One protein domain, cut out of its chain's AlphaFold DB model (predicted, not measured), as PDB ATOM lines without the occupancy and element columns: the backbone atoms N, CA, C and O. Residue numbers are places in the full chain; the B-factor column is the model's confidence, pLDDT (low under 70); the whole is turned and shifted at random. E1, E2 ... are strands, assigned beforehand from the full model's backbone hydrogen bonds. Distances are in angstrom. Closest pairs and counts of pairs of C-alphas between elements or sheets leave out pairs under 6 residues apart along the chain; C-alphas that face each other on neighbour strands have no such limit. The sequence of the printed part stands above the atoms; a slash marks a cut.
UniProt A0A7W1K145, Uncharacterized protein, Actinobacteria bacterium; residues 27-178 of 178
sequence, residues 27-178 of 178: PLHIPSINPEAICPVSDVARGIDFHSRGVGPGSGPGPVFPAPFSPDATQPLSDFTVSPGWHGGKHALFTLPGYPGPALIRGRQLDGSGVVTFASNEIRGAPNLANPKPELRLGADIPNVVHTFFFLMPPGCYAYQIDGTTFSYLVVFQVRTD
ATOM      1  N   PRO A  27     -26.001  43.181  36.857       95.19
ATOM      2  CA  PRO A  27     -25.614  43.822  38.109       95.19
ATOM      3  C   PRO A  27     -26.851  44.205  38.931       95.19
ATOM      4  O   PRO A  27     -27.916  44.493  38.382       95.19
ATOM      5  N   LEU A  28     -26.726  44.168  40.256       94.38
ATOM      6  CA  LEU A  28     -27.802  44.599  41.139       94.38
ATOM      7  C   LEU A  28     -27.818  46.134  41.176       94.38
ATOM      8  O   LEU A  28     -26.919  46.752  41.738       94.38
ATOM      9  N   HIS A  29     -28.835  46.737  40.567       95.38
ATOM     10  CA  HIS A  29     -29.023  48.181  40.405       95.38
ATOM     11  C   HIS A  29     -30.033  48.772  41.398       95.38
ATOM     12  O   HIS A  29     -30.489  49.899  41.221       95.38
ATOM     13  N   ILE A  30     -30.388  48.031  42.451       96.62
ATOM     14  CA  ILE A  30     -31.170  48.579  43.563       96.62
ATOM     15  C   ILE A  30     -30.366  49.749  44.151       96.62
ATOM     16  O   ILE A  30     -29.200  49.526  44.485       96.62
ATOM     17  N   PRO A  31     -30.909  50.975  44.242       96.31
ATOM     18  CA  PRO A  31     -30.211  52.109  44.840       96.31
ATOM     19  C   PRO A  31     -30.235  52.018  46.367       96.31
ATOM     20  O   PRO A  31     -31.050  51.305  46.949       96.31
ATOM     21  N   SER A  32     -29.339  52.756  47.019       97.12
ATOM     22  CA  SER A  32     -29.481  53.048  48.446       97.12
ATOM     23  C   SER A  32     -30.117  54.428  48.619       97.12
ATOM     24  O   SER A  32     -29.826  55.335  47.837       97.12
ATOM     25  N   ILE A  33     -30.979  54.582  49.619       97.12
ATOM     26  CA  ILE A  33     -31.658  55.839  49.959       97.12
ATOM     27  C   ILE A  33     -31.290  56.264  51.383       97.12
ATOM     28  O   ILE A  33     -30.771  55.466  52.163       97.12
ATOM     29  N   ASN A  34     -31.547  57.530  51.722       95.81
ATOM     30  CA  ASN A  34     -31.452  57.983  53.110       95.81
ATOM     31  C   ASN A  34     -32.468  57.188  53.961       95.81
ATOM     32  O   ASN A  34     -33.626  57.124  53.548       95.81
ATOM     33  N   PRO A  35     -32.080  56.617  55.118       92.75
ATOM     34  CA  PRO A  35     -33.012  55.909  55.994       92.75
ATOM     35  C   PRO A  35     -34.214  56.713  56.494       92.75
ATOM     36  O   PRO A  35     -35.226  56.137  56.874       92.75
ATOM     37  N   GLU A  36     -34.128  58.040  56.467       91.94
ATOM     38  CA  GLU A  36     -35.225  58.944  56.821       91.94
ATOM     39  C   GLU A  36     -36.117  59.305  55.619       91.94
ATOM     40  O   GLU A  36     -37.126  59.995  55.772       91.94
ATOM     41  N   ALA A  37     -35.755  58.880  54.403       94.81
ATOM     42  CA  ALA A  37     -36.558  59.139  53.217       94.81
ATOM     43  C   ALA A  37     -37.833  58.288  53.215       94.81
ATOM     44  O   ALA A  37     -37.840  57.125  53.612       94.81
ATOM     45  N   ILE A  38     -38.913  58.853  52.673       95.12
ATOM     46  CA  ILE A  38     -40.133  58.096  52.391       95.12
ATOM     47  C   ILE A  38     -39.788  56.974  51.407       95.12
ATOM     48  O   ILE A  38     -39.232  57.233  50.337       95.12
ATOM     49  N   CYS A  39     -40.146  55.736  51.753       96.38
ATOM     50  CA  CYS A  39     -39.933  54.599  50.870       96.38
ATOM     51  C   CYS A  39     -40.765  54.754  49.589       96.38
ATOM     52  O   CYS A  39     -41.992  54.871  49.671       96.38
ATOM     53  N   PRO A  40     -40.133  54.751  48.401       96.31
ATOM     54  CA  PRO A  40     -40.828  54.953  47.136       96.31
ATOM     55  C   PRO A  40     -41.501  53.649  46.685       96.31
ATOM     56  O   PRO A  40     -41.078  53.028  45.710       96.31
ATOM     57  N   VAL A  41     -42.514  53.204  47.436       96.38
ATOM     58  CA  VAL A  41     -43.232  51.946  47.197       96.38
ATOM     59  C   VAL A  41     -43.792  51.891  45.775       96.38
ATOM     60  O   VAL A  41     -44.279  52.883  45.236       96.38
ATOM     61  N   SER A  42     -43.682  50.728  45.138       96.31
ATOM     62  CA  SER A  42     -44.132  50.547  43.759       96.31
ATOM     63  C   SER A  42     -45.647  50.472  43.654       96.31
ATOM     64  O   SER A  42     -46.308  49.819  44.462       96.31
ATOM     65  N   ASP A  43     -46.168  51.078  42.588       94.31
ATOM     66  CA  ASP A  43     -47.583  51.032  42.249       94.31
ATOM     67  C   ASP A  43     -48.080  49.600  42.011       94.31
ATOM     68  O   ASP A  43     -47.370  48.727  41.492       94.31
ATOM     69  N   VAL A  44     -49.360  49.396  42.320       93.56
ATOM     70  CA  VAL A  44     -50.112  48.211  41.905       93.56
ATOM     71  C   VAL A  44     -50.306  48.238  40.394       93.56
ATOM     72  O   VAL A  44     -50.705  49.256  39.815       93.56
ATOM     73  N   ALA A  45     -50.055  47.104  39.748       94.81
ATOM     74  CA  ALA A  45     -50.232  46.964  38.316       94.81
ATOM     75  C   ALA A  45     -51.709  47.128  37.928       94.81
ATOM     76  O   ALA A  45     -52.611  46.549  38.534       94.81
ATOM     77  N   ARG A  46     -51.961  47.920  36.882       92.81
ATOM     78  CA  ARG A  46     -53.313  48.229  36.395       92.81
ATOM     79  C   ARG A  46     -53.661  47.384  35.174       92.81
ATOM     80  O   ARG A  46     -52.785  47.002  34.405       92.81
ATOM     81  N   GLY A  47     -54.956  47.140  34.970       93.06
ATOM     82  CA  GLY A  47     -55.459  46.428  33.787       93.06
ATOM     83  C   GLY A  47     -55.185  44.920  33.784       93.06
ATOM     84  O   GLY A  47     -55.301  44.285  32.739       93.06
ATOM     85  N   ILE A  48     -54.823  44.346  34.935       94.12
ATOM     86  CA  ILE A  48     -54.595  42.911  35.117       94.12
ATOM     87  C   ILE A  48     -55.614  42.391  36.133       94.12
ATOM     88  O   ILE A  48     -55.686  42.880  37.256       94.12
ATOM     89  N   ASP A  49     -56.387  41.383  35.736       93.75
ATOM     90  CA  ASP A  49     -57.308  40.676  36.627       93.75
ATOM     91  C   ASP A  49     -56.547  39.601  37.416       93.75
ATOM     92  O   ASP A  49     -56.505  38.436  37.019       93.75
ATOM     93  N   PHE A  50     -55.893  40.011  38.505       94.19
ATOM     94  CA  PHE A  50     -55.140  39.117  39.393       94.19
ATOM     95  C   PHE A  50     -56.036  38.106  40.117       94.19
ATOM     96  O   PHE A  50     -55.672  36.933  40.233       94.19
ATOM     97  N   HIS A  51     -57.231  38.535  40.528       93.75
ATOM     98  CA  HIS A  51     -58.179  37.706  41.269       93.75
ATOM     99  C   HIS A  51     -58.575  36.461  40.462       93.75
ATOM    100  O   HIS A  51     -58.501  35.342  40.970       93.75
ATOM    101  N   SER A  52     -58.885  36.613  39.165       92.81
ATOM    102  CA  SER A  52     -59.162  35.473  38.268       92.81
ATOM    103  C   SER A  52     -57.987  34.497  38.104       92.81
ATOM    104  O   SER A  52     -58.167  33.375  37.625       92.81
ATOM    105  N   ARG A  53     -56.773  34.916  38.480       91.88
ATOM    106  CA  ARG A  53     -55.541  34.113  38.445       91.88
ATOM    107  C   ARG A  53     -55.206  33.491  39.797       91.88
ATOM    108  O   ARG A  53     -54.196  32.799  39.888       91.88
ATOM    109  N   GLY A  54     -56.052  33.692  40.809       91.81
ATOM    110  CA  GLY A  54     -55.900  33.093  42.132       91.81
ATOM    111  C   GLY A  54     -54.884  33.797  43.029       91.81
ATOM    112  O   GLY A  54     -54.396  33.178  43.966       91.81
ATOM    113  N   VAL A  55     -54.546  35.060  42.747       93.75
ATOM    114  CA  VAL A  55     -53.609  35.867  43.546       93.75
ATOM    115  C   VAL A  55     -54.171  37.265  43.794       93.75
ATOM    116  O   VAL A  55     -55.044  37.730  43.060       93.75
ATOM    117  N   GLY A  56     -53.670  37.940  44.826       93.81
ATOM    118  CA  GLY A  56     -54.025  39.329  45.104       93.81
ATOM    119  C   GLY A  56     -53.391  40.307  44.102       93.81
ATOM    120  O   GLY A  56     -52.628  39.896  43.222       93.81
ATOM    121  N   PRO A  57     -53.658  41.619  44.232       93.81
ATOM    122  CA  PRO A  57     -53.092  42.633  43.345       93.81
ATOM    123  C   PRO A  57     -51.556  42.627  43.363       93.81
ATOM    124  O   PRO A  57     -50.937  42.759  44.421       93.81
ATOM    125  N   GLY A  58     -50.937  42.471  42.190       95.06
ATOM    126  CA  GLY A  58     -49.482  42.457  42.041       95.06
ATOM    127  C   GLY A  58     -48.877  43.841  41.800       95.06
ATOM    128  O   GLY A  58     -49.522  44.712  41.212       95.06
ATOM    129  N   SER A  59     -47.623  44.033  42.211       95.81
ATOM    130  CA  SER A  59     -46.923  45.326  42.116       95.81
ATOM    131  C   SER A  59     -45.863  45.367  41.011       95.81
ATOM    132  O   SER A  59     -45.204  44.365  40.716       95.81
ATOM    133  N   GLY A  60     -45.659  46.557  40.441       95.62
ATOM    134  CA  GLY A  60     -44.629  46.833  39.437       95.62
ATOM    135  C   GLY A  60     -45.118  46.811  37.981       95.62
ATOM    136  O   GLY A  60     -46.296  46.587  37.711       95.62
ATOM    137  N   PRO A  61     -44.214  47.056  37.014       96.25
ATOM    138  CA  PRO A  61     -44.560  47.197  35.596       96.25
ATOM    139  C   PRO A  61     -44.821  45.866  34.870       96.25
ATOM    140  O   PRO A  61     -45.345  45.866  33.757       96.25
ATOM    141  N   GLY A  62     -44.462  44.733  35.479       95.62
ATOM    142  CA  GLY A  62     -44.571  43.418  34.856       95.62
ATOM    143  C   GLY A  62     -43.462  43.101  33.858       95.62
ATOM    144  O   GLY A  62     -42.605  43.939  33.582       95.62
ATOM    145  N   PRO A  63     -43.468  41.888  33.280       96.81
ATOM    146  CA  PRO A  63     -44.549  40.895  33.289       96.81
ATOM    147  C   PRO A  63     -44.545  39.911  34.473       96.81
ATOM    148  O   PRO A  63     -45.348  38.979  34.461       96.81
ATOM    149  N   VAL A  64     -43.660  40.085  35.460       96.75
ATOM    150  CA  VAL A  64     -43.554  39.227  36.654       96.75
ATOM    151  C   VAL A  64     -43.843  40.045  37.918       96.75
ATOM    152  O   VAL A  64     -43.111  40.968  38.265       96.75
ATOM    153  N   PHE A  65     -44.907  39.709  38.629       96.50
ATOM    154  CA  PHE A  65     -45.452  40.519  39.710       96.50
ATOM    155  C   PHE A  65     -45.346  39.779  41.041       96.50
ATOM    156  O   PHE A  65     -45.952  38.715  41.189       96.50
ATOM    157  N   PRO A  66     -44.635  40.331  42.034       95.00
ATOM    158  CA  PRO A  66     -44.861  39.981  43.426       95.00
ATOM    159  C   PRO A  66     -46.297  40.346  43.801       95.00
ATOM    160  O   PRO A  66     -46.731  41.476  43.569       95.00
ATOM    161  N   ALA A  67     -47.029  39.385  44.350       94.19
ATOM    162  CA  ALA A  67     -48.443  39.509  44.671       94.19
ATOM    163  C   ALA A  67     -48.770  38.747  45.963       94.19
ATOM    164  O   ALA A  67     -48.123  37.735  46.260       94.19
ATOM    165  N   PRO A  68     -49.775  39.177  46.742       91.56
ATOM    166  CA  PRO A  68     -50.307  38.356  47.820       91.56
ATOM    167  C   PRO A  68     -50.703  36.967  47.303       91.56
ATOM    168  O   PRO A  68     -51.281  36.843  46.223       91.56
ATOM    169  N   PHE A  69     -50.416  35.918  48.076       86.81
ATOM    170  CA  PHE A  69     -50.762  34.551  47.667       86.81
ATOM    171  C   PHE A  69     -52.280  34.298  47.656       86.81
ATOM    172  O   PHE A  69     -52.730  33.358  47.013       86.81
ATOM    173  N   SER A  70     -53.054  35.097  48.398       87.81
ATOM    174  CA  SER A  70     -54.508  34.971  48.482       87.81
ATOM    175  C   SER A  70     -55.191  35.894  47.470       87.81
ATOM    176  O   SER A  70     -54.863  37.085  47.461       87.81
ATOM    177  N   PRO A  71     -56.154  35.403  46.665       89.25
ATOM    178  CA  PRO A  71     -56.949  36.243  45.766       89.25
ATOM    179  C   PRO A  71     -57.817  37.261  46.512       89.25
ATOM    180  O   PRO A  71     -58.096  38.328  45.975       89.25
ATOM    181  N   ASP A  72     -58.177  36.969  47.763       89.25
ATOM    182  CA  ASP A  72     -59.015  37.838  48.596       89.25
ATOM    183  C   ASP A  72     -58.216  38.961  49.279       89.25
ATOM    184  O   ASP A  72     -58.775  39.785  50.004       89.25
ATOM    185  N   ALA A  73     -56.893  38.999  49.089       85.44
ATOM    186  CA  ALA A  73     -56.063  40.051  49.653       85.44
ATOM    187  C   ALA A  73     -56.437  41.408  49.043       85.44
ATOM    188  O   ALA A  73     -56.289  41.642  47.844       85.44
ATOM    189  N   THR A  74     -56.882  42.327  49.897       75.19
ATOM    190  CA  THR A  74     -57.277  43.685  49.500       75.19
ATOM    191  C   THR A  74     -56.102  44.656  49.448       75.19
ATOM    192  O   THR A  74     -56.226  45.730  48.862       75.19
ATOM    193  N   GLN A  75     -54.962  44.284  50.039       71.38
ATOM    194  CA  GLN A  75     -53.740  45.081  50.044       71.38
ATOM    195  C   GLN A  75     -52.627  44.388  49.243       71.38
ATOM    196  O   GLN A  75     -52.444  43.174  49.373       71.38
ATOM    197  N   PRO A  76     -51.881  45.137  48.412       72.06
ATOM    198  CA  PRO A  76     -50.715  44.622  47.700       72.06
ATOM    199  C   PRO A  76     -49.534  44.380  48.648       72.06
ATOM    200  O   PRO A  76     -49.466  44.923  49.748       72.06
ATOM    201  N   LEU A  77     -48.520  43.656  48.172       76.19
ATOM    202  CA  LEU A  77     -47.230  43.518  48.866       76.19
ATOM    203  C   LEU A  77     -46.317  44.732  48.649       76.19
ATOM    204  O   LEU A  77     -45.134  44.579  48.361       76.19
ATOM    205  N   SER A  78     -46.870  45.940  48.724       79.75
ATOM    206  CA  SER A  78     -46.097  47.181  48.621       79.75
ATOM    207  C   SER A  78     -45.857  47.828  49.979       79.75
ATOM    208  O   SER A  78     -44.931  48.620  50.107       79.75
ATOM    209  N   ASP A  79     -46.674  47.512  50.983       82.69
ATOM    210  CA  ASP A  79     -46.593  48.111  52.310       82.69
ATOM    211  C   ASP A  79     -47.287  47.208  53.335       82.69
ATOM    212  O   ASP A  79     -48.488  46.962  53.218       82.69
ATOM    213  N   PHE A  80     -46.542  46.665  54.297       79.94
ATOM    214  CA  PHE A  80     -47.107  45.792  55.323       79.94
ATOM    215  C   PHE A  80     -46.347  45.870  56.645       79.94
ATOM    216  O   PHE A  80     -45.165  46.224  56.696       79.94
ATOM    217  N   THR A  81     -47.043  45.501  57.716       80.31
ATOM    218  CA  THR A  81     -46.510  45.490  59.074       80.31
ATOM    219  C   THR A  81     -46.228  44.065  59.543       80.31
ATOM    220  O   THR A  81     -46.891  43.116  59.115       80.31
ATOM    221  N   VAL A  82     -45.195  43.903  60.366       78.62
ATOM    222  CA  VAL A  82     -44.749  42.618  60.898       78.62
ATOM    223  C   VAL A  82     -44.431  42.719  62.386       78.62
ATOM    224  O   VAL A  82     -43.964  43.750  62.870       78.62
ATOM    225  N   SER A  83     -44.608  41.619  63.117       74.38
ATOM    226  CA  SER A  83     -44.281  41.582  64.541       74.38
ATOM    227  C   SER A  83     -42.770  41.739  64.783       74.38
ATOM    228  O   SER A  83     -41.956  41.331  63.944       74.38
ATOM    229  N   PRO A  84     -42.348  42.235  65.960       71.69
ATOM    230  CA  PRO A  84     -40.947  42.187  66.363       71.69
ATOM    231  C   PRO A  84     -40.395  40.756  66.263       71.69
ATOM    232  O   PRO A  84     -41.031  39.804  66.715       71.69
ATOM    233  N   GLY A  85     -39.226  40.587  65.641       69.38
ATOM    234  CA  GLY A  85     -38.636  39.262  65.400       69.38
ATOM    235  C   GLY A  85     -39.249  38.498  64.222       69.38
ATOM    236  O   GLY A  85     -39.002  37.306  64.071       69.38
ATOM    237  N   TRP A  86     -40.047  39.147  63.375       72.56
ATOM    238  CA  TRP A  86     -40.452  38.566  62.103       72.56
ATOM    239  C   TRP A  86     -39.271  38.519  61.131       72.56
ATOM    240  O   TRP A  86     -38.528  39.490  60.979       72.56
ATOM    241  N   HIS A  87     -39.108  37.378  60.465       74.94
ATOM    242  CA  HIS A  87     -37.979  37.124  59.571       74.94
ATOM    243  C   HIS A  87     -38.399  36.782  58.142       74.94
ATOM    244  O   HIS A  87     -37.518  36.565  57.315       74.94
ATOM    245  N   GLY A  88     -39.695  36.681  57.829       79.50
ATOM    246  CA  GLY A  88     -40.141  36.296  56.494       79.50
ATOM    247  C   GLY A  88     -41.630  35.989  56.359       79.50
ATOM    248  O   GLY A  88     -42.326  35.743  57.340       79.50
ATOM    249  N   GLY A  89     -42.117  35.994  55.121       80.50
ATOM    250  CA  GLY A  89     -43.525  35.816  54.773       80.50
ATOM    251  C   GLY A  89     -43.715  34.946  53.539       80.50
ATOM    252  O   GLY A  89     -42.751  34.542  52.890       80.50
ATOM    253  N   LYS A  90     -44.977  34.659  53.211       83.25
ATOM    254  CA  LYS A  90     -45.357  33.926  52.000       83.25
ATOM    255  C   LYS A  90     -46.001  34.872  50.996       83.25
ATOM    256  O   LYS A  90     -46.908  35.624  51.344       83.25
ATOM    257  N   HIS A  91     -45.576  34.784  49.743       87.31
ATOM    258  CA  HIS A  91     -46.201  35.494  48.634       87.31
ATOM    259  C   HIS A  91     -46.214  34.666  47.350       87.31
ATOM    260  O   HIS A  91     -45.612  33.592  47.277       87.31
ATOM    261  N   ALA A  92     -46.920  35.170  46.344       91.81
ATOM    262  CA  ALA A  92     -46.911  34.641  44.995       91.81
ATOM    263  C   ALA A  92     -46.057  35.514  44.066       91.81
ATOM    264  O   ALA A  92     -45.979  36.734  44.213       91.81
ATOM    265  N   LEU A  93     -45.450  34.876  43.073       93.50
ATOM    266  CA  LEU A  93     -44.928  35.510  41.874       93.50
ATOM    267  C   LEU A  93     -45.871  35.134  40.737       93.50
ATOM    268  O   LEU A  93     -45.941  33.968  40.343       93.50
ATOM    269  N   PHE A  94     -46.604  36.119  40.231       95.12
ATOM    270  CA  PHE A  94     -47.470  35.957  39.074       95.12
ATOM    271  C   PHE A  94     -46.751  36.395  37.801       95.12
ATOM    272  O   PHE A  94     -46.298  37.529  37.695       95.12
ATOM    273  N   THR A  95     -46.672  35.512  36.816       95.31
ATOM    274  CA  THR A  95     -46.103  35.782  35.498       95.31
ATOM    275  C   THR A  95     -47.224  35.849  34.472       95.31
ATOM    276  O   THR A  95     -48.052  34.941  34.380       95.31
ATOM    277  N   LEU A  96     -47.261  36.921  33.675       94.81
ATOM    278  CA  LEU A  96     -48.243  37.021  32.599       94.81
ATOM    279  C   LEU A  96     -48.042  35.895  31.575       94.81
ATOM    280  O   LEU A  96     -46.914  35.696  31.126       94.81
ATOM    281  N   PRO A  97     -49.124  35.254  31.086       90.44
ATOM    282  CA  PRO A  97     -49.030  34.189  30.082       90.44
ATOM    283  C   PRO A  97     -48.298  34.588  28.789       90.44
ATOM    284  O   PRO A  97     -47.788  33.735  28.072       90.44
ATOM    285  N   GLY A  98     -48.252  35.888  28.473       90.44
ATOM    286  CA  GLY A  98     -47.529  36.418  27.315       90.44
ATOM    287  C   GLY A  98     -46.001  36.417  27.461       90.44
ATOM    288  O   GLY A  98     -45.312  36.687  26.478       90.44
ATOM    289  N   TYR A  99     -45.463  36.122  28.649       92.19
ATOM    290  CA  TYR A  99     -44.029  36.027  28.903       92.19
ATOM    291  C   TYR A  99     -43.597  34.564  29.117       92.19
ATOM    292  O   TYR A  99     -43.666  34.064  30.233       92.19
ATOM    293  N   PRO A 100     -43.104  33.871  28.073       87.62
ATOM    294  CA  PRO A 100     -42.688  32.468  28.165       87.62
ATOM    295  C   PRO A 100     -41.224  32.306  28.611       87.62
ATOM    296  O   PRO A 100     -40.617  31.263  28.380       87.62
ATOM    297  N   GLY A 101     -40.592  33.371  29.108       89.56
ATOM    298  CA  GLY A 101     -39.171  33.380  29.442       89.56
ATOM    299  C   GLY A 101     -38.916  33.119  30.928       89.56
ATOM    300  O   GLY A 101     -39.813  33.282  31.749       89.56
ATOM    301  N   PRO A 102     -37.678  32.770  31.301       92.88
ATOM    302  CA  PRO A 102     -37.280  32.680  32.700       92.88
ATOM    303  C   PRO A 102     -37.211  34.066  33.360       92.88
ATOM    304  O   PRO A 102     -37.042  35.077  32.675       92.88
ATOM    305  N   ALA A 103     -37.257  34.123  34.688       94.50
ATOM    306  CA  ALA A 103     -36.990  35.336  35.458       94.50
ATOM    307  C   ALA A 103     -36.071  35.051  36.653       94.50
ATOM    308  O   ALA A 103     -36.134  33.986  37.267       94.50
ATOM    309  N   LEU A 104     -35.204  36.007  36.976       95.25
ATOM    310  CA  LEU A 104     -34.329  35.987  38.143       95.25
ATOM    311  C   LEU A 104     -34.735  37.126  39.071       95.25
ATOM    312  O   LEU A 104     -34.845  38.269  38.634       95.25
ATOM    313  N   ILE A 105     -34.943  36.819  40.344       96.38
ATOM    314  CA  ILE A 105     -35.367  37.791  41.349       96.38
ATOM    315  C   ILE A 105     -34.322  37.822  42.456       96.38
ATOM    316  O   ILE A 105     -33.962  36.787  43.014       96.38
ATOM    317  N   ARG A 106     -33.832  39.020  42.768       96.88
ATOM    318  CA  ARG A 106     -32.866  39.290  43.845       96.88
ATOM    319  C   ARG A 106     -33.334  40.506  44.618       96.88
ATOM    320  O   ARG A 106     -33.903  41.410  44.015       96.88
ATOM    321  N   GLY A 107     -33.093  40.558  45.924       96.38
ATOM    322  CA  GLY A 107     -33.574  41.677  46.727       96.38
ATOM    323  C   GLY A 107     -32.608  42.142  47.798       96.38
ATOM    324  O   GLY A 107     -31.835  41.359  48.351       96.38
ATOM    325  N   ARG A 108     -32.683  43.437  48.095       96.75
ATOM    326  CA  ARG A 108     -31.995  44.065  49.222       96.75
ATOM    327  C   ARG A 108     -32.757  45.289  49.706       96.75
ATOM    328  O   ARG A 108     -33.632  45.806  49.012       96.75
ATOM    329  N   GLN A 109     -32.377  45.740  50.883       96.38
ATOM    330  CA  GLN A 109     -32.839  46.969  51.490       96.38
ATOM    331  C   GLN A 109     -32.292  48.184  50.720       96.38
ATOM    332  O   GLN A 109     -31.151  48.152  50.250       96.38
ATOM    333  N   LEU A 110     -33.100  49.234  50.564       97.94
ATOM    334  CA  LEU A 110     -32.690  50.536  50.028       97.94
ATOM    335  C   LEU A 110     -32.182  51.432  51.161       97.94
ATOM    336  O   LEU A 110     -31.188  52.127  50.989       97.94
ATOM    337  N   ASP A 111     -32.851  51.414  52.311       97.12
ATOM    338  CA  ASP A 111     -32.575  52.247  53.489       97.12
ATOM    339  C   ASP A 111     -31.625  51.584  54.505       97.12
ATOM    340  O   ASP A 111     -31.553  51.981  55.665       97.12
ATOM    341  N   GLY A 112     -30.871  50.566  54.086       95.25
ATOM    342  CA  GLY A 112     -29.984  49.826  54.976       95.25
ATOM    343  C   GLY A 112     -29.213  48.713  54.276       95.25
ATOM    344  O   GLY A 112     -29.041  48.717  53.055       95.25
ATOM    345  N   SER A 113     -28.721  47.759  55.065       94.06
ATOM    346  CA  SER A 113     -27.874  46.652  54.599       94.06
ATOM    347  C   SER A 113     -28.586  45.298  54.551       94.06
ATOM    348  O   SER A 113     -27.946  44.290  54.252       94.06
ATOM    349  N   GLY A 114     -29.880  45.242  54.876       92.69
ATOM    350  CA  GLY A 114     -30.653  44.008  54.847       92.69
ATOM    351  C   GLY A 114     -30.710  43.389  53.447       92.69
ATOM    352  O   GLY A 114     -30.727  44.082  52.428       92.69
ATOM    353  N   VAL A 115     -30.775  42.062  53.386       93.00
ATOM    354  CA  VAL A 115     -30.931  41.302  52.136       93.00
ATOM    355  C   VAL A 115     -32.256  40.560  52.137       93.00
ATOM    356  O   VAL A 115     -32.779  40.228  53.201       93.00
ATOM    357  N   VAL A 116     -32.785  40.282  50.946       92.56
ATOM    358  CA  VAL A 116     -33.913  39.362  50.795       92.56
ATOM    359  C   VAL A 116     -33.366  38.007  50.386       92.56
ATOM    360  O   VAL A 116     -32.602  37.898  49.426       92.56
ATOM    361  N   THR A 117     -33.792  36.969  51.091       91.75
ATOM    362  CA  THR A 117     -33.561  35.584  50.685       91.75
ATOM    363  C   THR A 117     -34.885  34.869  50.440       91.75
ATOM    364  O   THR A 117     -35.927  35.292  50.928       91.75
ATOM    365  N   PHE A 118     -34.866  33.802  49.651       88.94
ATOM    366  CA  PHE A 118     -36.058  33.117  49.163       88.94
ATOM    367  C   PHE A 118     -35.983  31.627  49.464       88.94
ATOM    368  O   PHE A 118     -34.939  31.004  49.272       88.94
ATOM    369  N   ALA A 119     -37.101  31.038  49.875       82.00
ATOM    370  CA  ALA A 119     -37.261  29.591  49.918       82.00
ATOM    371  C   ALA A 119     -38.582  29.209  49.253       82.00
ATOM    372  O   ALA A 119     -39.620  29.783  49.546       82.00
ATOM    373  N   SER A 120     -38.564  28.210  48.384       69.88
ATOM    374  CA  SER A 120     -39.767  27.633  47.792       69.88
ATOM    375  C   SER A 120     -39.673  26.116  47.865       69.88
ATOM    376  O   SER A 120     -38.695  25.509  47.428       69.88
ATOM    377  N   ASN A 121     -40.697  25.511  48.448       57.84
ATOM    378  CA  ASN A 121     -40.952  24.076  48.427       57.84
ATOM    379  C   ASN A 121     -42.080  23.716  47.441       57.84
ATOM    380  O   ASN A 121     -42.463  22.554  47.358       57.84
ATOM    381  N   GLU A 122     -42.613  24.695  46.698       55.34
ATOM    382  CA  GLU A 122     -43.784  24.514  45.824       55.34
ATOM    383  C   GLU A 122     -43.418  24.351  44.336       55.34
ATOM    384  O   GLU A 122     -44.274  24.032  43.512       55.34
ATOM    385  N   ILE A 123     -42.139  24.498  43.973       54.06
ATOM    386  CA  ILE A 123     -41.650  24.226  42.616       54.06
ATOM    387  C   ILE A 123     -41.374  22.720  42.471       54.06
ATOM    388  O   ILE A 123     -40.450  22.181  43.084       54.06
ATOM    389  N   ARG A 124     -42.154  22.024  41.631       45.28
ATOM    390  CA  ARG A 124     -41.967  20.590  41.334       45.28
ATOM    391  C   ARG A 124     -40.556  20.350  40.771       45.28
ATOM    392  O   ARG A 124     -40.225  20.861  39.710       45.28
ATOM    393  N   GLY A 125     -39.741  19.558  41.471       43.97
ATOM    394  CA  GLY A 125     -38.362  19.244  41.069       43.97
ATOM    395  C   GLY A 125     -37.298  20.236  41.557       43.97
ATOM    396  O   GLY A 125     -36.110  19.970  41.373       43.97
ATOM    397  N   ALA A 126     -37.679  21.332  42.226       46.41
ATOM    398  CA  ALA A 126     -36.711  22.100  43.000       46.41
ATOM    399  C   ALA A 126     -36.262  21.250  44.202       46.41
ATOM    400  O   ALA A 126     -37.108  20.612  44.839       46.41
ATOM    401  N   PRO A 127     -34.958  21.212  44.543       45.03
ATOM    402  CA  PRO A 127     -34.543  20.675  45.832       45.03
ATOM    403  C   PRO A 127     -35.371  21.391  46.892       45.03
ATOM    404  O   PRO A 127     -35.478  22.615  46.804       45.03
ATOM    405  N   ASN A 128     -35.948  20.661  47.858       48.84
ATOM    406  CA  ASN A 128     -36.530  21.270  49.055       48.84
ATOM    407  C   ASN A 128     -35.585  22.395  49.482       48.84
ATOM    408  O   ASN A 128     -34.438  22.108  49.844       48.84
ATOM    409  N   LEU A 129     -36.003  23.659  49.342       52.97
ATOM    410  CA  LEU A 129     -35.177  24.802  49.711       52.97
ATOM    411  C   LEU A 129     -35.158  24.852  51.240       52.97
ATOM    412  O   LEU A 129     -35.780  25.703  51.857       52.97
ATOM    413  N   ALA A 130     -34.461  23.891  51.854       54.97
ATOM    414  CA  ALA A 130     -34.263  23.793  53.293       54.97
ATOM    415  C   ALA A 130     -33.518  25.025  53.827       54.97
ATOM    416  O   ALA A 130     -33.597  25.317  55.012       54.97
ATOM    417  N   ASN A 131     -32.831  25.756  52.940       65.25
ATOM    418  CA  ASN A 131     -32.117  26.984  53.241       65.25
ATOM    419  C   ASN A 131     -32.545  28.102  52.280       65.25
ATOM    420  O   ASN A 131     -32.492  27.884  51.060       65.25
ATOM    421  N   PRO A 132     -32.891  29.296  52.800       81.75
ATOM    422  CA  PRO A 132     -33.116  30.474  51.981       81.75
ATOM    423  C   PRO A 132     -31.924  30.761  51.058       81.75
ATOM    424  O   PRO A 132     -30.758  30.617  51.440       81.75
ATOM    425  N   LYS A 133     -32.210  31.154  49.819       87.62
ATOM    426  CA  LYS A 133     -31.225  31.507  48.792       87.62
ATOM    427  C   LYS A 133     -31.260  33.007  48.520       87.62
ATOM    428  O   LYS A 133     -32.331  33.594  48.589       87.62
ATOM    429  N   PRO A 134     -30.130  33.637  48.161       90.94
ATOM    430  CA  PRO A 134     -30.093  35.073  47.858       90.94
ATOM    431  C   PRO A 134     -30.863  35.455  46.583       90.94
ATOM    432  O   PRO A 134     -31.034  36.634  46.284       90.94
ATOM    433  N   GLU A 135     -31.315  34.467  45.812       91.88
ATOM    434  CA  GLU A 135     -32.033  34.668  44.566       91.88
ATOM    435  C   GLU A 135     -33.115  33.609  44.362       91.88
ATOM    436  O   GLU A 135     -32.956  32.448  44.753       91.88
ATOM    437  N   LEU A 136     -34.200  34.017  43.707       90.94
ATOM    438  CA  LEU A 136     -35.259  33.143  43.230       90.94
ATOM    439  C   LEU A 136     -35.179  33.041  41.706       90.94
ATOM    440  O   LEU A 136     -35.168  34.042  40.990       90.94
ATOM    441  N   ARG A 137     -35.119  31.804  41.216       90.62
ATOM    442  CA  ARG A 137     -35.002  31.461  39.799       90.62
ATOM    443  C   ARG A 137     -36.324  30.882  39.309       90.62
ATOM    444  O   ARG A 137     -36.672  29.758  39.664       90.62
ATOM    445  N   LEU A 138     -37.038  31.637  38.482       89.50
ATOM    446  CA  LEU A 138     -38.251  31.187  37.807       89.50
ATOM    447  C   LEU A 138     -37.877  30.645  36.422       89.50
ATOM    448  O   LEU A 138     -37.460  31.397  35.543       89.50
ATOM    449  N   GLY A 139     -37.945  29.326  36.248       85.38
ATOM    450  CA  GLY A 139     -37.831  28.669  34.946       85.38
ATOM    451  C   GLY A 139     -39.043  28.962  34.058       85.38
ATOM    452  O   GLY A 139     -40.086  29.396  34.531       85.38
ATOM    453  N   ALA A 140     -38.902  28.730  32.759       79.31
ATOM    454  CA  ALA A 140     -39.963  28.999  31.786       79.31
ATOM    455  C   ALA A 140     -41.043  27.913  31.702       79.31
ATOM    456  O   ALA A 140     -42.097  28.117  31.110       79.31
ATOM    457  N   ASP A 141     -40.750  26.747  32.260       77.75
ATOM    458  CA  ASP A 141     -41.644  25.607  32.434       77.75
ATOM    459  C   ASP A 141     -42.437  25.680  33.748       77.75
ATOM    460  O   ASP A 141     -43.280  24.822  34.019       77.75
ATOM    461  N   ILE A 142     -42.174  26.698  34.571       76.88
ATOM    462  CA  ILE A 142     -42.840  26.885  35.854       76.88
ATOM    463  C   ILE A 142     -44.241  27.488  35.632       76.88
ATOM    464  O   ILE A 142     -44.411  28.323  34.741       76.88
ATOM    465  N   PRO A 143     -45.261  27.086  36.422       85.19
ATOM    466  CA  PRO A 143     -46.589  27.683  36.346       85.19
ATOM    467  C   PRO A 143     -46.572  29.212  36.447       85.19
ATOM    468  O   PRO A 143     -45.736  29.798  37.131       85.19
ATOM    469  N   ASN A 144     -47.573  29.856  35.836       90.25
ATOM    470  CA  ASN A 144     -47.738  31.314  35.877       90.25
ATOM    471  C   ASN A 144     -47.896  31.871  37.298       90.25
ATOM    472  O   ASN A 144     -47.738  33.068  37.491       90.25
ATOM    473  N   VAL A 145     -48.236  31.036  38.278       91.19
ATOM    474  CA  VAL A 145     -48.291  31.409  39.691       91.19
ATOM    475  C   VAL A 145     -47.328  30.512  40.448       91.19
ATOM    476  O   VAL A 145     -47.462  29.287  40.428       91.19
ATOM    477  N   VAL A 146     -46.364  31.131  41.122       88.88
ATOM    478  CA  VAL A 146     -45.373  30.440  41.948       88.88
ATOM    479  C   VAL A 146     -45.467  30.975  43.351       88.88
ATOM    480  O   VAL A 146     -45.254  32.164  43.564       88.88
ATOM    481  N   HIS A 147     -45.738  30.116  44.323       86.75
ATOM    482  CA  HIS A 147     -45.643  30.534  45.709       86.75
ATOM    483  C   HIS A 147     -44.216  30.360  46.218       86.75
ATOM    484  O   HIS A 147     -43.516  29.381  45.932       86.75
ATOM    485  N   THR A 148     -43.786  31.330  47.006       84.75
ATOM    486  CA  THR A 148     -42.489  31.299  47.660       84.75
ATOM    487  C   THR A 148     -42.599  31.948  49.026       84.75
ATOM    488  O   THR A 148     -43.458  32.794  49.289       84.75
ATOM    489  N   PHE A 149     -41.691  31.548  49.895       85.19
ATOM    490  CA  PHE A 149     -41.344  32.291  51.081       85.19
ATOM    491  C   PHE A 149     -40.219  33.260  50.744       85.19
ATOM    492  O   PHE A 149     -39.333  32.953  49.936       85.19
ATOM    493  N   PHE A 150     -40.259  34.419  51.378       87.50
ATOM    494  CA  PHE A 150     -39.180  35.388  51.376       87.50
ATOM    495  C   PHE A 150     -38.810  35.699  52.819       87.50
ATOM    496  O   PHE A 150     -39.671  35.690  53.694       87.50
ATOM    497  N   PHE A 151     -37.538  35.976  53.057       88.38
ATOM    498  CA  PHE A 151     -36.996  36.277  54.368       88.38
ATOM    499  C   PHE A 151     -36.188  37.558  54.296       88.38
ATOM    500  O   PHE A 151     -35.404  37.743  53.359       88.38
ATOM    501  N   LEU A 152     -36.383  38.429  55.276       90.31
ATOM    502  CA  LEU A 152     -35.695  39.706  55.388       90.31
ATOM    503  C   LEU A 152     -35.586  40.119  56.852       90.31
ATOM    504  O   LEU A 152     -36.393  39.721  57.691       90.31
ATOM    505  N   MET A 153     -34.557  40.906  57.141       86.31
ATOM    506  CA  MET A 153     -34.308  41.537  58.430       86.31
ATOM    507  C   MET A 153     -33.259  42.642  58.225       86.31
ATOM    508  O   MET A 153     -32.306  42.411  57.467       86.31
ATOM    509  N   PRO A 154     -33.376  43.804  58.899       91.12
ATOM    510  CA  PRO A 154     -34.505  44.287  59.724       91.12
ATOM    511  C   PRO A 154     -35.713  44.773  58.891       91.12
ATOM    512  O   PRO A 154     -35.631  44.799  57.673       91.12
ATOM    513  N   PRO A 155     -36.847  45.169  59.494       91.00
ATOM    514  CA  PRO A 155     -37.870  45.947  58.786       91.00
ATOM    515  C   PRO A 155     -37.291  47.236  58.177       91.00
ATOM    516  O   PRO A 155     -36.344  47.810  58.717       91.00
ATOM    517  N   GLY A 156     -37.848  47.677  57.049       93.62
ATOM    518  CA  GLY A 156     -37.362  48.829  56.287       93.62
ATOM    519  C   GLY A 156     -37.916  48.878  54.862       93.62
ATOM    520  O   GLY A 156     -38.855  48.156  54.516       93.62
ATOM    521  N   CYS A 157     -37.331  49.728  54.030       96.38
ATOM    522  CA  CYS A 157     -37.635  49.874  52.613       96.38
ATOM    523  C   CYS A 157     -36.802  48.896  51.774       96.38
ATOM    524  O   CYS A 157     -35.575  48.963  51.745       96.38
ATOM    525  N   TYR A 158     -37.457  48.003  51.039       96.38
ATOM    526  CA  TYR A 158     -36.816  46.951  50.249       96.38
ATOM    527  C   TYR A 158     -37.179  47.045  48.773       96.38
ATOM    528  O   TYR A 158     -38.220  47.577  48.403       96.38
ATOM    529  N   ALA A 159     -36.326  46.485  47.917       97.31
ATOM    530  CA  ALA A 159     -36.668  46.240  46.526       97.31
ATOM    531  C   ALA A 159     -36.306  44.829  46.107       97.31
ATOM    532  O   ALA A 159     -35.280  44.273  46.509       97.31
ATOM    533  N   TYR A 160     -37.120  44.304  45.201       97.50
ATOM    534  CA  TYR A 160     -36.706  43.260  44.282       97.50
ATOM    535  C   TYR A 160     -36.211  43.887  42.992       97.50
ATOM    536  O   TYR A 160     -36.885  44.743  42.432       97.50
ATOM    537  N   GLN A 161     -35.081  43.410  42.489       98.31
ATOM    538  CA  GLN A 161     -34.753  43.503  41.078       98.31
ATOM    539  C   GLN A 161     -35.242  42.235  40.387       98.31
ATOM    540  O   GLN A 161     -34.866  41.126  40.781       98.31
ATOM    541  N   ILE A 162     -36.073  42.418  39.364       98.06
ATOM    542  CA  ILE A 162     -36.653  41.339  38.570       98.06
ATOM    543  C   ILE A 162     -36.066  41.403  37.164       98.06
ATOM    544  O   ILE A 162     -36.339  42.321  36.390       98.06
ATOM    545  N   ASP A 163     -35.253  40.405  36.843       97.81
ATOM    546  CA  ASP A 163     -34.525  40.286  35.593       97.81
ATOM    547  C   ASP A 163     -35.154  39.220  34.699       97.81
ATOM    548  O   ASP A 163     -35.031  38.020  34.943       97.81
ATOM    549  N   GLY A 164     -35.800  39.662  33.624       95.44
ATOM    550  CA  GLY A 164     -36.241  38.804  32.531       95.44
ATOM    551  C   GLY A 164     -35.299  38.849  31.334       95.44
ATOM    552  O   GLY A 164     -34.288  39.553  31.304       95.44
ATOM    553  N   THR A 165     -35.664  38.128  30.284       92.81
ATOM    554  CA  THR A 165     -34.891  38.052  29.035       92.81
ATOM    555  C   THR A 165     -34.864  39.370  28.265       92.81
ATOM    556  O   THR A 165     -33.865  39.671  27.615       92.81
ATOM    557  N   THR A 166     -35.920  40.177  28.376       91.06
ATOM    558  CA  THR A 166     -36.086  41.452  27.657       91.06
ATOM    559  C   THR A 166     -36.302  42.656  28.573       91.06
ATOM    560  O   THR A 166     -36.470  43.766  28.081       91.06
ATOM    561  N   PHE A 167     -36.297  42.460  29.891       95.56
ATOM    562  CA  PHE A 167     -36.580  43.510  30.867       95.56
ATOM    563  C   PHE A 167     -35.740  43.345  32.134       95.56
ATOM    564  O   PHE A 167     -35.290  42.243  32.459       95.56
ATOM    565  N   SER A 168     -35.565  44.450  32.849       97.56
ATOM    566  CA  SER A 168     -35.042  44.524  34.210       97.56
ATOM    567  C   SER A 168     -35.722  45.705  34.893       97.56
ATOM    568  O   SER A 168     -35.731  46.797  34.323       97.56
ATOM    569  N   TYR A 169     -36.338  45.499  36.053       98.12
ATOM    570  CA  TYR A 169     -36.970  46.580  36.815       98.12
ATOM    571  C   TYR A 169     -36.952  46.297  38.310       98.12
ATOM    572  O   TYR A 169     -36.681  45.177  38.749       98.12
ATOM    573  N   LEU A 170     -37.256  47.342  39.077       98.12
ATOM    574  CA  LEU A 170     -37.389  47.274  40.520       98.12
ATOM    575  C   LEU A 170     -38.863  47.216  40.931       98.12
ATOM    576  O   LEU A 170     -39.698  47.898  40.338       98.12
ATOM    577  N   VAL A 171     -39.157  46.427  41.960       97.94
ATOM    578  CA  VAL A 171     -40.410  46.491  42.721       97.94
ATOM    579  C   VAL A 171     -40.043  46.809  44.160       97.94
ATOM    580  O   VAL A 171     -39.419  45.991  44.831       97.94
ATOM    581  N   VAL A 172     -40.389  48.014  44.594       97.56
ATOM    582  CA  VAL A 172     -40.103  48.559  45.922       97.56
ATOM    583  C   VAL A 172     -41.291  48.308  46.845       97.56
ATOM    584  O   VAL A 172     -42.439  48.501  46.440       97.56
ATOM    585  N   PHE A 173     -41.018  47.918  48.083       95.62
ATOM    586  CA  PHE A 173     -42.021  47.700  49.117       95.62
ATOM    587  C   PHE A 173     -41.494  48.099  50.496       95.62
ATOM    588  O   PHE A 173     -40.299  47.994  50.778       95.62
ATOM    589  N   GLN A 174     -42.399  48.549  51.359       94.12
ATOM    590  CA  GLN A 174     -42.111  48.912  52.738       94.12
ATOM    591  C   GLN A 174     -42.491  47.767  53.678       94.12
ATOM    592  O   GLN A 174     -43.580  47.200  53.583       94.12
ATOM    593  N   VAL A 175     -41.608  47.488  54.633       91.25
ATOM    594  CA  VAL A 175     -41.877  46.628  55.785       91.25
ATOM    595  C   VAL A 175     -41.793  47.472  57.046       91.25
ATOM    596  O   VAL A 175     -40.791  48.155  57.265       91.25
ATOM    597  N   ARG A 176     -42.838  47.446  57.868       88.62
ATOM    598  CA  ARG A 176     -42.896  48.155  59.153       88.62
ATOM    599  C   ARG A 176     -42.978  47.169  60.305       88.62
ATOM    600  O   ARG A 176     -43.428  46.047  60.118       88.62
ATOM    601  N   THR A 177     -42.555  47.592  61.485       84.31
ATOM    602  CA  THR A 177     -42.823  46.852  62.721       84.31
ATOM    603  C   THR A 177     -44.164  47.305  63.294       84.31
ATOM    604  O   THR A 177     -44.464  48.497  63.196       84.31
ATOM    605  N   ASP A 178     -44.946  46.370  63.841       74.75
ATOM    606  CA  ASP A 178     -46.199  46.657  64.568       74.75
ATOM    607  C   ASP A 178     -45.942  47.449  65.860       74.75
ATOM    608  O   ASP A 178     -44.894  47.204  66.510       74.75
TER     609      ASP A 178
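This is residues 27 to 178 of the 178 residues of an uncharacterized protein of Actinobacteria bacterium (UniProt A0A7W1K145). With little regular structure, one strongly twisted sheet rolls into a nearly closed barrel of E3, E4, E5, E7, E8 and E9, while E1 comes near E8 and E9. Residues 27 to 63, with no named element, run along the outside past E9. The 152 residues include nine strands, E1 to E9, and no named helix: all strand, 57 residues in a branched, mixed sheet. It is compact, with radius of gyration 14.4 A and spans 40 by 36 by 32 A.

Antiparallel neighbours, with N and O within hydrogen-bond range, are E1, residues 64 to 67, and E3, residues 88 to 95 (N 65, O 94, 2.7 A). E3 is likewise antiparallel to E7, residues 145 to 151 (N 89, O 150, 2.8 A). E4, residues 103 to 109, has E5, residues 115 to 119, and E6, residues 135 to 138, on one side and E8, residues 157 to 164, on the other side. E4 and E5 form a hairpin (N 116, O 107, 3.0 A). E8 and E9, residues 168 to 177, form another (N 158, O 173, 2.9 A). E2, residues 79 to 82, is parallel to E9 (N 82, O 176, 2.8 A).

E1 begins at C-alpha 64 (-43.554, 39.227, 36.654). E9, 29.6 A long, ends at C-alpha 177 (-42.823, 46.852, 62.721).

The printed part has no cut. The links E1 to E2 and E5 to E6 are long. Residues 85 and 120 to 131 have pLDDT under 70.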